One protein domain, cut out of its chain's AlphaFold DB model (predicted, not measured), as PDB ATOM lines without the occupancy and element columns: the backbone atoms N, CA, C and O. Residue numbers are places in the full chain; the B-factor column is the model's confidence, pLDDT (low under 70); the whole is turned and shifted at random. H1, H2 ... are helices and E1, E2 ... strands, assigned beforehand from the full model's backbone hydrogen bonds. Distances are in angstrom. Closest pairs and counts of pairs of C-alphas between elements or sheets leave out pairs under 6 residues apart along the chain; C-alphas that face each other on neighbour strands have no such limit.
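What this domain is: This is residues 23 to 126 of the 195 residues of an uncharacterized protein of Cryobacterium sp. Hh39 (UniProt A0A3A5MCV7). What is the main picture? A twisted, curled sheet of six strands wraps partly round H2, with H1 beside E3 on the same face, making two layers; residues 119 to 125 of H3 stick out as a tail. What is it made of? The 104 printed residues hold H1 E1 E2 E3 H2 E4 E5 E6 H3, in the mixed class; the antiparallel sheet runs E3 E2 E1 E4 E5 E6. The whole is compact, with radius of gyration of the C-alphas 13.9 A and spans of 44 by 32 by 22 A.

Where its parts are: Where are the strands? E1 is residues 43 to 51, 25.9 A from first to last C-alpha; E2 is 54 to 63, 25.4 A; E3 is 69 to 71; E4 is 90 to 96; E5 is 99 to 106, 23.3 A; E6 is 109 to 113. Where are the helices? H1 is residues 23 to 36, 20.2 A, from C-alpha 23 at (-32.596, -47.301, -76.286); H2 is 74 to 85; H3 is 115 to 125, ending at C-alpha 125 (11.154, -46.684, -69.424).

How they stand to each other: How do the strands pair? E1 E2 E3 and E4 E5 E6 are meanders, each strand the antiparallel neighbour of the one before; N 47 and O 59, 2.8 A, N 62 and O 70, 2.9 A, N 92 and O 103, 2.8 A, and N 104 and O 111, 2.9 A, are within hydrogen-bond range. E1 and E4 are antiparallel at 160 degrees, with N 48 and O 93 2.9 A apart. Where are the helices? H2 is on the sheet, its closest C-alphas to E2 being Val 76 and Ala 57, 6.6 A. H1, on the same face, touches H2 with residues 25 to 29 alone, about perpendicular at 78 degrees; the closest C-alphas are Ala 29 and Val 77, 6.6 A. H3 only grazes the sheet with residues 115 to 118. Do the helix backbones hold? In H1, H2 and H3 every O i to N i+4 pair is within hydrogen-bond range.

The domain as a whole: How large is it? The farthest C-alphas, Ala 23 and Arg 124, are 45.5 A apart; the printed part has no cut and no long link. Where is confidence low? Mean pLDDT of the printed part is 70.5, and residues 107 to 126 are among those under 70.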
ATOM      1  N   ALA A  23     -32.578 -48.626 -76.902       82.19
ATOM      2  CA  ALA A  23     -32.596 -47.301 -76.286       82.19
ATOM      3  C   ALA A  23     -32.100 -47.336 -74.831       82.19
ATOM      4  O   ALA A  23     -31.470 -46.388 -74.356       82.19
ATOM      5  N   ARG A  24     -32.332 -48.443 -74.116       83.62
ATOM      6  CA  ARG A  24     -31.766 -48.649 -72.777       83.62
ATOM      7  C   ARG A  24     -30.252 -48.861 -72.821       83.62
ATOM      8  O   ARG A  24     -29.541 -48.282 -71.997       83.62
ATOM      9  N   ALA A  25     -29.754 -49.670 -73.754       82.00
ATOM     10  CA  ALA A  25     -28.320 -49.875 -73.943       82.00
ATOM     11  C   ALA A  25     -27.616 -48.556 -74.299       82.00
ATOM     12  O   ALA A  25     -26.576 -48.236 -73.721       82.00
ATOM     13  N   ASP A  26     -28.218 -47.750 -75.171       86.81
ATOM     14  CA  ASP A  26     -27.677 -46.459 -75.597       86.81
ATOM     15  C   ASP A  26     -27.619 -45.456 -74.438       86.81
ATOM     16  O   ASP A  26     -26.629 -44.743 -74.271       86.81
ATOM     17  N   GLN A  27     -28.623 -45.454 -73.554       85.31
ATOM     18  CA  GLN A  27     -28.590 -44.654 -72.322       85.31
ATOM     19  C   GLN A  27     -27.457 -45.078 -71.377       85.31
ATOM     20  O   GLN A  27     -26.818 -44.223 -70.757       85.31
ATOM     21  N   ILE A  28     -27.189 -46.382 -71.258       84.12
ATOM     22  CA  ILE A  28     -26.075 -46.899 -70.450       84.12
ATOM     23  C   ILE A  28     -24.738 -46.454 -71.051       84.12
ATOM     24  O   ILE A  28     -23.892 -45.948 -70.312       84.12
ATOM     25  N   ALA A  29     -24.576 -46.586 -72.370       85.25
ATOM     26  CA  ALA A  29     -23.389 -46.144 -73.096       85.25
ATOM     27  C   ALA A  29     -23.150 -44.639 -72.924       85.25
ATOM     28  O   ALA A  29     -22.067 -44.231 -72.505       85.25
ATOM     29  N   ALA A  30     -24.179 -43.816 -73.130       83.00
ATOM     30  CA  ALA A  30     -24.092 -42.372 -72.944       83.00
ATOM     31  C   ALA A  30     -23.716 -42.002 -71.502       83.00
ATOM     32  O   ALA A  30     -22.854 -41.153 -71.281       83.00
ATOM     33  N   ARG A  31     -24.318 -42.650 -70.495       82.50
ATOM     34  CA  ARG A  31     -23.990 -42.394 -69.083       82.50
ATOM     35  C   ARG A  31     -22.546 -42.767 -68.752       82.50
ATOM     36  O   ARG A  31     -21.891 -42.031 -68.020       82.50
ATOM     37  N   TRP A  32     -22.060 -43.889 -69.274       84.06
ATOM     38  CA  TRP A  32     -20.680 -44.318 -69.070       84.06
ATOM     39  C   TRP A  32     -19.680 -43.337 -69.698       84.06
ATOM     40  O   TRP A  32     -18.748 -42.903 -69.024       84.06
ATOM     41  N   LEU A  33     -19.933 -42.903 -70.937       80.50
ATOM     42  CA  LEU A  33     -19.105 -41.916 -71.634       80.50
ATOM     43  C   LEU A  33     -19.074 -40.556 -70.923       80.50
ATOM     44  O   LEU A  33     -18.011 -39.953 -70.820       80.50
ATOM     45  N   ARG A  34     -20.193 -40.092 -70.346       76.62
ATOM     46  CA  ARG A  34     -20.207 -38.856 -69.531       76.62
ATOM     47  C   ARG A  34     -19.308 -38.934 -68.299       76.62
ATOM     48  O   ARG A  34     -18.767 -37.918 -67.888       76.62
ATOM     49  N   GLY A  35     -19.151 -40.116 -67.703       72.38
ATOM     50  CA  GLY A  35     -18.233 -40.303 -66.576       72.38
ATOM     51  C   GLY A  35     -16.757 -40.254 -66.982       72.38
ATOM     52  O   GLY A  35     -15.901 -39.952 -66.157       72.38
ATOM     53  N   LEU A  36     -16.466 -40.549 -68.251       70.38
ATOM     54  CA  LEU A  36     -15.120 -40.599 -68.815       70.38
ATOM     55  C   LEU A  36     -14.640 -39.259 -69.361       70.38
ATOM     56  O   LEU A  36     -13.456 -38.929 -69.248       70.38
ATOM     57  N   ILE A  37     -15.550 -38.527 -70.001       68.81
ATOM     58  CA  ILE A  37     -15.226 -37.328 -70.755       68.81
ATOM     59  C   ILE A  37     -15.463 -36.109 -69.859       68.81
ATOM     60  O   ILE A  37     -16.605 -35.794 -69.532       68.81
ATOM     61  N   PRO A  38     -14.405 -35.375 -69.495       58.47
ATOM     62  CA  PRO A  38     -14.503 -34.096 -68.805       58.47
ATOM     63  C   PRO A  38     -14.877 -32.991 -69.809       58.47
ATOM     64  O   PRO A  38     -14.150 -32.013 -69.935       58.47
ATOM     65  N   ALA A  39     -15.912 -33.179 -70.628       53.28
ATOM     66  CA  ALA A  39     -16.190 -32.241 -71.713       53.28
ATOM     67  C   ALA A  39     -16.906 -31.008 -71.167       53.28
ATOM     68  O   ALA A  39     -17.977 -31.108 -70.565       53.28
ATOM     69  N   ALA A  40     -16.315 -29.846 -71.438       59.88
ATOM     70  CA  ALA A  40     -17.080 -28.617 -71.540       59.88
ATOM     71  C   ALA A  40     -18.030 -28.728 -72.755       59.88
ATOM     72  O   ALA A  40     -17.726 -29.476 -73.690       59.88
ATOM     73  N   PRO A  41     -19.175 -28.024 -72.754       63.28
ATOM     74  CA  PRO A  41     -20.031 -27.941 -73.936       63.28
ATOM     75  C   PRO A  41     -19.232 -27.529 -75.186       63.28
ATOM     76  O   PRO A  41     -18.244 -26.802 -75.085       63.28
ATOM     77  N   ASP A  42     -19.662 -28.023 -76.348       63.56
ATOM     78  CA  ASP A  42     -19.103 -27.746 -77.682       63.56
ATOM     79  C   ASP A  42     -17.678 -28.276 -77.925       63.56
ATOM     80  O   ASP A  42     -16.952 -27.811 -78.806       63.56
ATOM     81  N   GLN A  43     -17.271 -29.293 -77.163       69.00
ATOM     82  CA  GLN A  43     -16.001 -29.982 -77.365       69.00
ATOM     83  C   GLN A  43     -16.169 -31.287 -78.132       69.00
ATOM     84  O   GLN A  43     -17.036 -32.116 -77.845       69.00
ATOM     85  N   ASN A  44     -15.246 -31.493 -79.065       77.69
ATOM     86  CA  ASN A  44     -15.075 -32.749 -79.765       77.69
ATOM     87  C   ASN A  44     -13.945 -33.567 -79.126       77.69
ATOM     88  O   ASN A  44     -12.877 -33.037 -78.797       77.69
ATOM     89  N   THR A  45     -14.191 -34.855 -78.919       74.56
ATOM     90  CA  THR A  45     -13.309 -35.768 -78.194       74.56
ATOM     91  C   THR A  45     -13.181 -37.083 -78.947       74.56
ATOM     92  O   THR A  45     -14.175 -37.716 -79.293       74.56
ATOM     93  N   ILE A  46     -11.946 -37.539 -79.149       77.12
ATOM     94  CA  ILE A  46     -11.672 -38.863 -79.712       77.12
ATOM     95  C   ILE A  46     -11.488 -39.838 -78.555       77.12
ATOM     96  O   ILE A  46     -10.682 -39.593 -77.652       77.12
ATOM     97  N   VAL A  47     -12.229 -40.944 -78.588       75.00
ATOM     98  CA  VAL A  47     -12.116 -42.027 -77.613       75.00
ATOM     99  C   VAL A  47     -11.662 -43.300 -78.305       75.00
ATOM    100  O   VAL A  47     -12.342 -43.812 -79.192       75.00
ATOM    101  N   THR A  48     -10.525 -43.822 -77.861       78.88
ATOM    102  CA  THR A  48      -9.960 -45.085 -78.335       78.88
ATOM    103  C   THR A  48     -10.147 -46.156 -77.272       78.88
ATOM    104  O   THR A  48      -9.863 -45.926 -76.097       78.88
ATOM    105  N   PHE A  49     -10.609 -47.327 -77.695       76.50
ATOM    106  CA  PHE A  49     -10.759 -48.532 -76.898       76.50
ATOM    107  C   PHE A  49      -9.742 -49.562 -77.373       76.50
ATOM    108  O   PHE A  49      -9.775 -50.001 -78.525       76.50
ATOM    109  N   ASP A  50      -8.874 -49.977 -76.462       68.31
ATOM    110  CA  ASP A  50      -7.909 -51.040 -76.688       68.31
ATOM    111  C   ASP A  50      -8.220 -52.233 -75.788       68.31
ATOM    112  O   ASP A  50      -8.344 -52.128 -74.563       68.31
ATOM    113  N   SER A  51      -8.339 -53.400 -76.413       60.47
ATOM    114  CA  SER A  51      -8.440 -54.685 -75.729       60.47
ATOM    115  C   SER A  51      -7.681 -55.747 -76.515       60.47
ATOM    116  O   SER A  51      -7.499 -55.618 -77.724       60.47
ATOM    117  N   TRP A  52      -7.301 -56.840 -75.850       53.97
ATOM    118  CA  TRP A  52      -6.613 -57.963 -76.499       53.97
ATOM    119  C   TRP A  52      -7.365 -58.506 -77.728       53.97
ATOM    120  O   TRP A  52      -6.752 -58.933 -78.699       53.97
ATOM    121  N   HIS A  53      -8.700 -58.462 -77.697       52.69
ATOM    122  CA  HIS A  53      -9.559 -58.997 -78.755       52.69
ATOM    123  C   HIS A  53      -9.965 -57.954 -79.807       52.69
ATOM    124  O   HIS A  53     -10.425 -58.330 -80.879       52.69
ATOM    125  N   HIS A  54      -9.812 -56.662 -79.503       56.22
ATOM    126  CA  HIS A  54     -10.210 -55.550 -80.369       56.22
ATOM    127  C   HIS A  54      -9.185 -54.416 -80.220       56.22
ATOM    128  O   HIS A  54      -9.409 -53.500 -79.422       56.22
ATOM    129  N   PRO A  55      -8.034 -54.508 -80.907       59.84
ATOM    130  CA  PRO A  55      -7.023 -53.463 -80.870       59.84
ATOM    131  C   PRO A  55      -7.457 -52.248 -81.703       59.84
ATOM    132  O   PRO A  55      -7.923 -52.397 -82.832       59.84
ATOM    133  N   GLY A  56      -7.262 -51.046 -81.159       59.81
ATOM    134  CA  GLY A  56      -7.328 -49.776 -81.883       59.81
ATOM    135  C   GLY A  56      -8.715 -49.319 -82.338       59.81
ATOM    136  O   GLY A  56      -8.810 -48.566 -83.306       59.81
ATOM    137  N   ALA A  57      -9.798 -49.751 -81.685       71.38
ATOM    138  CA  ALA A  57     -11.136 -49.288 -82.048       71.38
ATOM    139  C   ALA A  57     -11.357 -47.858 -81.533       71.38
ATOM    140  O   ALA A  57     -11.337 -47.627 -80.329       71.38
ATOM    141  N   ALA A  58     -11.594 -46.894 -82.420       76.75
ATOM    142  CA  ALA A  58     -11.832 -45.502 -82.040       76.75
ATOM    143  C   ALA A  58     -13.242 -45.039 -82.416       76.75
ATOM    144  O   ALA A  58     -13.821 -45.475 -83.413       76.75
ATOM    145  N   THR A  59     -13.786 -44.125 -81.619       80.25
ATOM    146  CA  THR A  59     -14.991 -43.363 -81.940       80.25
ATOM    147  C   THR A  59     -14.781 -41.901 -81.600       80.25
ATOM    148  O   THR A  59     -14.139 -41.547 -80.612       80.25
ATOM    149  N   GLU A  60     -15.376 -41.047 -82.414       83.50
ATOM    150  CA  GLU A  60     -15.500 -39.628 -82.135       83.50
ATOM    151  C   GLU A  60     -16.765 -39.368 -81.316       83.50
ATOM    152  O   GLU A  60     -17.780 -40.065 -81.467       83.50
ATOM    153  N   ILE A  61     -16.666 -38.401 -80.410       83.06
ATOM    154  CA  ILE A  61     -17.720 -38.011 -79.489       83.06
ATOM    155  C   ILE A  61     -17.779 -36.490 -79.434       83.06
ATOM    156  O   ILE A  61     -16.826 -35.841 -79.002       83.06
ATOM    157  N   ALA A  62     -18.932 -35.940 -79.793       82.19
ATOM    158  CA  ALA A  62     -19.227 -34.523 -79.656       82.19
ATOM    159  C   ALA A  62     -20.250 -34.314 -78.537       82.19
ATOM    160  O   ALA A  62     -21.231 -35.056 -78.425       82.19
ATOM    161  N   VAL A  63     -20.017 -33.301 -77.705       80.06
ATOM    162  CA  VAL A  63     -20.991 -32.828 -76.717       80.06
ATOM    163  C   VAL A  63     -21.472 -31.463 -77.172       80.06
ATOM    164  O   VAL A  63     -20.666 -30.546 -77.288       80.06
ATOM    165  N   ASP A  64     -22.766 -31.328 -77.450       77.00
ATOM    166  CA  ASP A  64     -23.335 -30.037 -77.844       77.00
ATOM    167  C   ASP A  64     -23.471 -29.073 -76.647       77.00
ATOM    168  O   ASP A  64     -23.323 -29.459 -75.480       77.00
ATOM    169  N   ALA A  65     -23.813 -27.815 -76.927       74.88
ATOM    170  CA  ALA A  65     -24.089 -26.784 -75.925       74.88
ATOM    171  C   ALA A  65     -25.151 -27.171 -74.873       74.88
ATOM    172  O   ALA A  65     -25.226 -26.561 -73.807       74.88
ATOM    173  N   ARG A  66     -25.989 -28.178 -75.154       77.00
ATOM    174  CA  ARG A  66     -27.047 -28.685 -74.266       77.00
ATOM    175  C   ARG A  66     -26.609 -29.923 -73.474       77.00
ATOM    176  O   ARG A  66     -27.404 -30.455 -72.699       77.00
ATOM    177  N   GLY A  67     -25.372 -30.396 -73.642       70.38
ATOM    178  CA  GLY A  67     -24.857 -31.605 -72.993       70.38
ATOM    179  C   GLY A  67     -25.357 -32.917 -73.619       70.38
ATOM    180  O   GLY A  67     -25.253 -33.995 -73.004       70.38
ATOM    181  N   ILE A  68     -25.931 -32.853 -74.823       79.94
ATOM    182  CA  ILE A  68     -26.321 -34.026 -75.601       79.94
ATOM    183  C   ILE A  68     -25.064 -34.605 -76.248       79.94
ATOM    184  O   ILE A  68     -24.271 -33.905 -76.871       79.94
ATOM    185  N   LEU A  69     -24.886 -35.911 -76.058       82.00
ATOM    186  CA  LEU A  69     -23.782 -36.678 -76.618       82.00
ATOM    187  C   LEU A  69     -24.164 -37.202 -77.998       82.00
ATOM    188  O   LEU A  69     -25.097 -37.998 -78.112       82.00
ATOM    189  N   ALA A  70     -23.395 -36.820 -79.009       84.19
ATOM    190  CA  ALA A  70     -23.385 -37.464 -80.311       84.19
ATOM    191  C   ALA A  70     -22.159 -38.384 -80.401       84.19
ATOM    192  O   ALA A  70     -21.038 -37.965 -80.117       84.19
ATOM    193  N   VAL A  71     -22.373 -39.647 -80.779       85.06
ATOM    194  CA  VAL A  71     -21.318 -40.667 -80.889       85.06
ATOM    195  C   VAL A  71     -21.282 -41.174 -82.324       85.06
ATOM    196  O   VAL A  71     -22.280 -41.707 -82.806       85.06
ATOM    197  N   ALA A  72     -20.138 -41.037 -82.995       83.31
ATOM    198  CA  ALA A  72     -20.000 -41.417 -84.401       83.31
ATOM    199  C   ALA A  72     -20.095 -42.940 -84.624       83.31
ATOM    200  O   ALA A  72     -20.650 -43.388 -85.623       83.31
ATOM    201  N   ASN A  73     -19.581 -43.746 -83.688       82.19
ATOM    202  CA  ASN A  73     -19.586 -45.206 -83.775       82.19
ATOM    203  C   ASN A  73     -20.014 -45.846 -82.445       82.19
ATOM    204  O   ASN A  73     -19.211 -46.348 -81.656       82.19
ATOM    205  N   LEU A  74     -21.323 -45.833 -82.197       85.94
ATOM    206  CA  LEU A  74     -21.918 -46.419 -80.997       85.94
ATOM    207  C   LEU A  74     -21.678 -47.942 -80.842       85.94
ATOM    208  O   LEU A  74     -21.445 -48.384 -79.713       85.94
ATOM    209  N   PRO A  75     -21.649 -48.764 -81.917       86.12
ATOM    210  CA  PRO A  75     -21.287 -50.183 -81.818       86.12
ATOM    211  C   PRO A  75     -19.924 -50.462 -81.166       86.12
ATOM    212  O   PRO A  75     -19.783 -51.447 -80.431       86.12
ATOM    213  N   VAL A  76     -18.926 -49.597 -81.377       83.56
ATOM    214  CA  VAL A  76     -17.609 -49.719 -80.727       83.56
ATOM    215  C   VAL A  76     -17.729 -49.554 -79.209       83.56
ATOM    216  O   VAL A  76     -17.170 -50.348 -78.451       83.56
ATOM    217  N   VAL A  77     -18.536 -48.595 -78.755       85.31
ATOM    218  CA  VAL A  77     -18.795 -48.348 -77.326       85.31
ATOM    219  C   VAL A  77     -19.516 -49.536 -76.685       85.31
ATOM    220  O   VAL A  77     -19.135 -49.998 -75.608       85.31
ATOM    221  N   HIS A  78     -20.522 -50.086 -77.371       87.12
ATOM    222  CA  HIS A  78     -21.231 -51.290 -76.925       87.12
ATOM    223  C   HIS A  78     -20.305 -52.501 -76.814       87.12
ATOM    224  O   HIS A  78     -20.410 -53.285 -75.868       87.12
ATOM    225  N   THR A  79     -19.369 -52.641 -77.752       84.75
ATOM    226  CA  THR A  79     -18.358 -53.703 -77.728       84.75
ATOM    227  C   THR A  79     -17.431 -53.548 -76.524       84.75
ATOM    228  O   THR A  79     -17.236 -54.513 -75.784       84.75
ATOM    229  N   ALA A  80     -16.941 -52.338 -76.249       81.94
ATOM    230  CA  ALA A  80     -16.118 -52.063 -75.071       81.94
ATOM    231  C   ALA A  80     -16.848 -52.404 -73.760       81.94
ATOM    232  O   ALA A  80     -16.306 -53.115 -72.912       81.94
ATOM    233  N   LEU A  81     -18.110 -51.987 -73.617       84.06
ATOM    234  CA  LEU A  81     -18.933 -52.332 -72.452       84.06
ATOM    235  C   LEU A  81     -19.136 -53.843 -72.308       84.06
ATOM    236  O   LEU A  81     -19.096 -54.364 -71.193       84.06
ATOM    237  N   ARG A  82     -19.321 -54.566 -73.417       84.12
ATOM    238  CA  ARG A  82     -19.448 -56.028 -73.402       84.12
ATOM    239  C   ARG A  82     -18.182 -56.700 -72.873       84.12
ATOM    240  O   ARG A  82     -18.299 -57.595 -72.043       84.12
ATOM    241  N   ILE A  83     -17.008 -56.246 -73.308       78.31
ATOM    242  CA  ILE A  83     -15.703 -56.768 -72.868       78.31
ATOM    243  C   ILE A  83     -15.491 -56.509 -71.368       78.31
ATOM    244  O   ILE A  83     -15.074 -57.403 -70.633       78.31
ATOM    245  N   ILE A  84     -15.846 -55.314 -70.886       76.12
ATOM    246  CA  ILE A  84     -15.786 -54.981 -69.453       76.12
ATOM    247  C   ILE A  84     -16.735 -55.885 -68.653       76.12
ATOM    248  O   ILE A  84     -16.348 -56.454 -67.631       76.12
ATOM    249  N   ASN A  85     -17.970 -56.061 -69.132       80.75
ATOM    250  CA  ASN A  85     -18.988 -56.877 -68.467       80.75
ATOM    251  C   ASN A  85     -18.645 -58.372 -68.465       80.75
ATOM    252  O   ASN A  85     -18.965 -59.065 -67.500       80.75
ATOM    253  N   SER A  86     -17.955 -58.870 -69.496       77.25
ATOM    254  CA  SER A  86     -17.418 -60.235 -69.512       77.25
ATOM    255  C   SER A  86     -16.211 -60.405 -68.582       77.25
ATOM    256  O   SER A  86     -15.751 -61.520 -68.353       77.25
ATOM    257  N   GLY A  87     -15.717 -59.310 -68.001       69.00
ATOM    258  CA  GLY A  87     -14.647 -59.300 -67.016       69.00
ATOM    259  C   GLY A  87     -13.245 -59.178 -67.598       69.00
ATOM    260  O   GLY A  87     -12.277 -59.372 -66.864       69.00
ATOM    261  N   HIS A  88     -13.134 -58.857 -68.884       74.12
ATOM    262  CA  HIS A  88     -11.861 -58.550 -69.519       74.12
ATOM    263  C   HIS A  88     -11.514 -57.072 -69.336       74.12
ATOM    264  O   HIS A  88     -12.381 -56.223 -69.119       74.12
ATOM    265  N   SER A  89     -10.221 -56.773 -69.425       70.00
ATOM    266  CA  SER A  89      -9.735 -55.407 -69.299       70.00
ATOM    267  C   SER A  89      -9.898 -54.635 -70.606       70.00
ATOM    268  O   SER A  89      -9.651 -55.172 -71.688       70.00
ATOM    269  N   VAL A  90     -10.260 -53.359 -70.487       75.38
ATOM    270  CA  VAL A  90     -10.285 -52.401 -71.598       75.38
ATOM    271  C   VAL A  90      -9.500 -51.165 -71.184       75.38
ATOM    272  O   VAL A  90      -9.738 -50.599 -70.113       75.38
ATOM    273  N   VAL A  91      -8.569 -50.748 -72.035       77.56
ATOM    274  CA  VAL A  91      -7.898 -49.454 -71.920       77.56
ATOM    275  C   VAL A  91      -8.688 -48.453 -72.747       77.56
ATOM    276  O   VAL A  91      -9.011 -48.714 -73.903       77.56
ATOM    277  N   VAL A  92      -9.022 -47.320 -72.145       75.62
ATOM    278  CA  VAL A  92      -9.752 -46.240 -72.802       75.62
ATOM    279  C   VAL A  92      -8.900 -44.990 -72.780       75.62
ATOM    280  O   VAL A  92      -8.592 -44.457 -71.714       75.62
ATOM    281  N   GLN A  93      -8.536 -44.510 -73.959       76.50
ATOM    282  CA  GLN A  93      -7.837 -43.248 -74.122       76.50
ATOM    283  C   GLN A  93      -8.826 -42.188 -74.591       76.50
ATOM    284  O   GLN A  93      -9.498 -42.361 -75.601       76.50
ATOM    285  N   VAL A  94      -8.893 -41.082 -73.860       72.75
ATOM    286  CA  VAL A  94      -9.751 -39.935 -74.155       72.75
ATOM    287  C   VAL A  94      -8.852 -38.769 -74.535       72.75
ATOM    288  O   VAL A  94      -8.041 -38.317 -73.720       72.75
ATOM    289  N   ARG A  95      -8.976 -38.290 -75.771       69.19
ATOM    290  CA  ARG A  95      -8.231 -37.139 -76.279       69.19
ATOM    291  C   ARG A  95      -9.174 -35.971 -76.539       69.19
ATOM    292  O   ARG A  95     -10.027 -36.052 -77.419       69.19
ATOM    293  N   THR A  96      -8.945 -34.869 -75.832       66.75
ATOM    294  CA  THR A  96      -9.676 -33.606 -75.995       66.75
ATOM    295  C   THR A  96      -8.659 -32.502 -76.273       66.75
ATOM    296  O   THR A  96      -7.860 -32.142 -75.406       66.75
ATOM    297  N   GLY A  97      -8.625 -32.001 -77.511       67.50
ATOM    298  CA  GLY A  97      -7.575 -31.085 -77.967       67.50
ATOM    299  C   GLY A  97      -6.170 -31.687 -77.804       67.50
ATOM    300  O   GLY A  97      -5.841 -32.708 -78.417       67.50
ATOM    301  N   GLN A  98      -5.343 -31.045 -76.971       61.41
ATOM    302  CA  GLN A  98      -3.992 -31.510 -76.620       61.41
ATOM    303  C   GLN A  98      -3.948 -32.382 -75.355       61.41
ATOM    304  O   GLN A  98      -2.918 -32.983 -75.060       61.41
ATOM    305  N   THR A  99      -5.040 -32.470 -74.596       61.84
ATOM    306  CA  THR A  99      -5.084 -33.259 -73.364       61.84
ATOM    307  C   THR A  99      -5.417 -34.712 -73.674       61.84
ATOM    308  O   THR A  99      -6.402 -35.004 -74.353       61.84
ATOM    309  N   VAL A 100      -4.620 -35.627 -73.123       68.44
ATOM    310  CA  VAL A 100      -4.874 -37.069 -73.158       68.44
ATOM    311  C   VAL A 100      -5.103 -37.563 -71.734       68.44
ATOM    312  O   VAL A 100      -4.316 -37.272 -70.836       68.44
ATOM    313  N   ARG A 101      -6.189 -38.310 -71.524       68.31
ATOM    314  CA  ARG A 101      -6.480 -39.020 -70.272       68.31
ATOM    315  C   ARG A 101      -6.652 -40.497 -70.567       68.31
ATOM    316  O   ARG A 101      -7.298 -40.851 -71.551       68.31
ATOM    317  N   VAL A 102      -6.090 -41.348 -69.719       71.69
ATOM    318  CA  VAL A 102      -6.155 -42.800 -69.901       71.69
ATOM    319  C   VAL A 102      -6.867 -43.425 -68.716       71.69
ATOM    320  O   VAL A 102      -6.596 -43.106 -67.560       71.69
ATOM    321  N   TRP A 103      -7.784 -44.331 -69.022       71.94
ATOM    322  CA  TRP A 103      -8.548 -45.095 -68.056       71.94
ATOM    323  C   TRP A 103      -8.328 -46.579 -68.293       71.94
ATOM    324  O   TRP A 103      -8.372 -47.050 -69.428       71.94
ATOM    325  N   VAL A 104      -8.137 -47.330 -67.214       74.06
ATOM    326  CA  VAL A 104      -8.075 -48.790 -67.259       74.06
ATOM    327  C   VAL A 104      -9.303 -49.341 -66.553       74.06
ATOM    328  O   VAL A 104      -9.497 -49.132 -65.350       74.06
ATOM    329  N   PHE A 105     -10.141 -50.040 -67.313       69.19
ATOM    330  CA  PHE A 105     -11.325 -50.721 -66.814       69.19
ATOM    331  C   PHE A 105     -11.022 -52.198 -66.621       69.19
ATOM    332  O   PHE A 105     -10.572 -52.870 -67.544       69.19
ATOM    333  N   ASN A 106     -11.314 -52.703 -65.427       70.81
ATOM    334  CA  ASN A 106     -11.354 -54.122 -65.099       70.81
ATOM    335  C   ASN A 106     -12.714 -54.413 -64.436       70.81
ATOM    336  O   ASN A 106     -13.345 -53.511 -63.886       70.81
ATOM    337  N   ARG A 107     -13.151 -55.676 -64.425       61.12
ATOM    338  CA  ARG A 107     -14.424 -56.164 -63.867       61.12
ATOM    339  C   ARG A 107     -14.808 -55.556 -62.512       61.12
ATOM    340  O   ARG A 107     -15.989 -55.456 -62.200       61.12
ATOM    341  N   LYS A 108     -13.820 -55.229 -61.673       57.19
ATOM    342  CA  LYS A 108     -14.015 -54.777 -60.284       57.19
ATOM    343  C   LYS A 108     -13.524 -53.358 -60.005       57.19
ATOM    344  O   LYS A 108     -13.710 -52.879 -58.890       57.19
ATOM    345  N   SER A 109     -12.861 -52.706 -60.954       61.91
ATOM    346  CA  SER A 109     -12.194 -51.434 -60.683       61.91
ATOM    347  C   SER A 109     -12.022 -50.599 -61.936       61.91
ATOM    348  O   SER A 109     -11.733 -51.117 -63.013       61.91
ATOM    349  N   VAL A 110     -12.107 -49.291 -61.742       68.06
ATOM    350  CA  VAL A 110     -11.749 -48.284 -62.732       68.06
ATOM    351  C   VAL A 110     -10.592 -47.486 -62.155       68.06
ATOM    352  O   VAL A 110     -10.678 -47.023 -61.018       68.06
ATOM    353  N   GLN A 111      -9.510 -47.359 -62.914       62.41
ATOM    354  CA  GLN A 111      -8.359 -46.548 -62.528       62.41
ATOM    355  C   GLN A 111      -8.117 -45.478 -63.586       62.41
ATOM    356  O   GLN A 111      -7.937 -45.794 -64.762       62.41
ATOM    357  N   ALA A 112      -8.133 -44.219 -63.154       61.22
ATOM    358  CA  ALA A 112      -7.663 -43.101 -63.956       61.22
ATOM    359  C   ALA A 112      -6.142 -43.014 -63.833       61.22
ATOM    360  O   ALA A 112      -5.609 -43.090 -62.725       61.22
ATOM    361  N   ILE A 113      -5.460 -42.829 -64.957       61.88
ATOM    362  CA  ILE A 113      -4.026 -42.561 -65.008       61.88
ATOM    363  C   ILE A 113      -3.865 -41.136 -65.531       61.88
ATOM    364  O   ILE A 113      -4.335 -40.807 -66.626       61.88
ATOM    365  N   ASP A 114      -3.247 -40.274 -64.726       56.72
ATOM    366  CA  ASP A 114      -2.969 -38.900 -65.131       56.72
ATOM    367  C   ASP A 114      -1.788 -38.814 -66.114       56.72
ATOM    368  O   ASP A 114      -0.969 -39.729 -66.255       56.72
ATOM    369  N   ALA A 115      -1.726 -37.690 -66.829       52.00
ATOM    370  CA  ALA A 115      -0.699 -37.441 -67.833       52.00
ATOM    371  C   ALA A 115       0.711 -37.403 -67.223       52.00
ATOM    372  O   ALA A 115       1.639 -37.907 -67.841       52.00
ATOM    373  N   ALA A 116       0.868 -36.899 -65.994       51.97
ATOM    374  CA  ALA A 116       2.163 -36.841 -65.318       51.97
ATOM    375  C   ALA A 116       2.706 -38.243 -64.998       51.97
ATOM    376  O   ALA A 116       3.894 -38.503 -65.147       51.97
ATOM    377  N   THR A 117       1.830 -39.175 -64.630       53.28
ATOM    378  CA  THR A 117       2.148 -40.585 -64.390       53.28
ATOM    379  C   THR A 117       2.522 -41.281 -65.698       53.28
ATOM    380  O   THR A 117       3.472 -42.063 -65.729       53.28
ATOM    381  N   LEU A 118       1.831 -40.974 -66.801       51.72
ATOM    382  CA  LEU A 118       2.211 -41.453 -68.136       51.72
ATOM    383  C   LEU A 118       3.574 -40.900 -68.576       51.72
ATOM    384  O   LEU A 118       4.413 -41.661 -69.048       51.72
ATOM    385  N   GLU A 119       3.823 -39.608 -68.373       49.69
ATOM    386  CA  GLU A 119       5.083 -38.932 -68.711       49.69
ATOM    387  C   GLU A 119       6.253 -39.408 -67.836       49.69
ATOM    388  O   GLU A 119       7.357 -39.634 -68.329       49.69
ATOM    389  N   GLN A 120       6.029 -39.643 -66.544       46.09
ATOM    390  CA  GLN A 120       7.048 -40.166 -65.636       46.09
ATOM    391  C   GLN A 120       7.411 -41.620 -65.969       46.09
ATOM    392  O   GLN A 120       8.581 -42.002 -65.890       46.09
ATOM    393  N   ASN A 121       6.430 -42.424 -66.389       46.00
ATOM    394  CA  ASN A 121       6.661 -43.780 -66.887       46.00
ATOM    395  C   ASN A 121       7.364 -43.780 -68.253       46.00
ATOM    396  O   ASN A 121       8.235 -44.616 -68.481       46.00
ATOM    397  N   HIS A 122       7.050 -42.822 -69.129       49.16
ATOM    398  CA  HIS A 122       7.765 -42.583 -70.384       49.16
ATOM    399  C   HIS A 122       9.245 -42.274 -70.115       49.16
ATOM    400  O   HIS A 122      10.117 -42.936 -70.676       49.16
ATOM    401  N   LEU A 123       9.541 -41.327 -69.217       42.53
ATOM    402  CA  LEU A 123      10.911 -40.925 -68.873       42.53
ATOM    403  C   LEU A 123      11.720 -42.043 -68.201       42.53
ATOM    404  O   LEU A 123      12.924 -42.142 -68.422       42.53
ATOM    405  N   ARG A 124      11.080 -42.893 -67.388       41.22
ATOM    406  CA  ARG A 124      11.755 -44.026 -66.732       41.22
ATOM    407  C   ARG A 124      12.008 -45.216 -67.652       41.22
ATOM    408  O   ARG A 124      13.001 -45.907 -67.450       41.22
ATOM    409  N   ASN A 125      11.131 -45.456 -68.624       41.38
ATOM    410  CA  ASN A 125      11.154 -46.684 -69.424       41.38
ATOM    411  C   ASN A 125      11.515 -46.457 -70.903       41.38
ATOM    412  O   ASN A 125      11.491 -47.411 -71.675       41.38
ATOM    413  N   GLY A 126      11.848 -45.226 -71.309       34.09
ATOM    414  CA  GLY A 126      12.349 -44.918 -72.655       34.09
ATOM    415  C   GLY A 126      11.332 -45.111 -73.788       34.09
ATOM    416  O   GLY A 126      11.729 -45.339 -74.927       34.09
TER     417      GLY A 126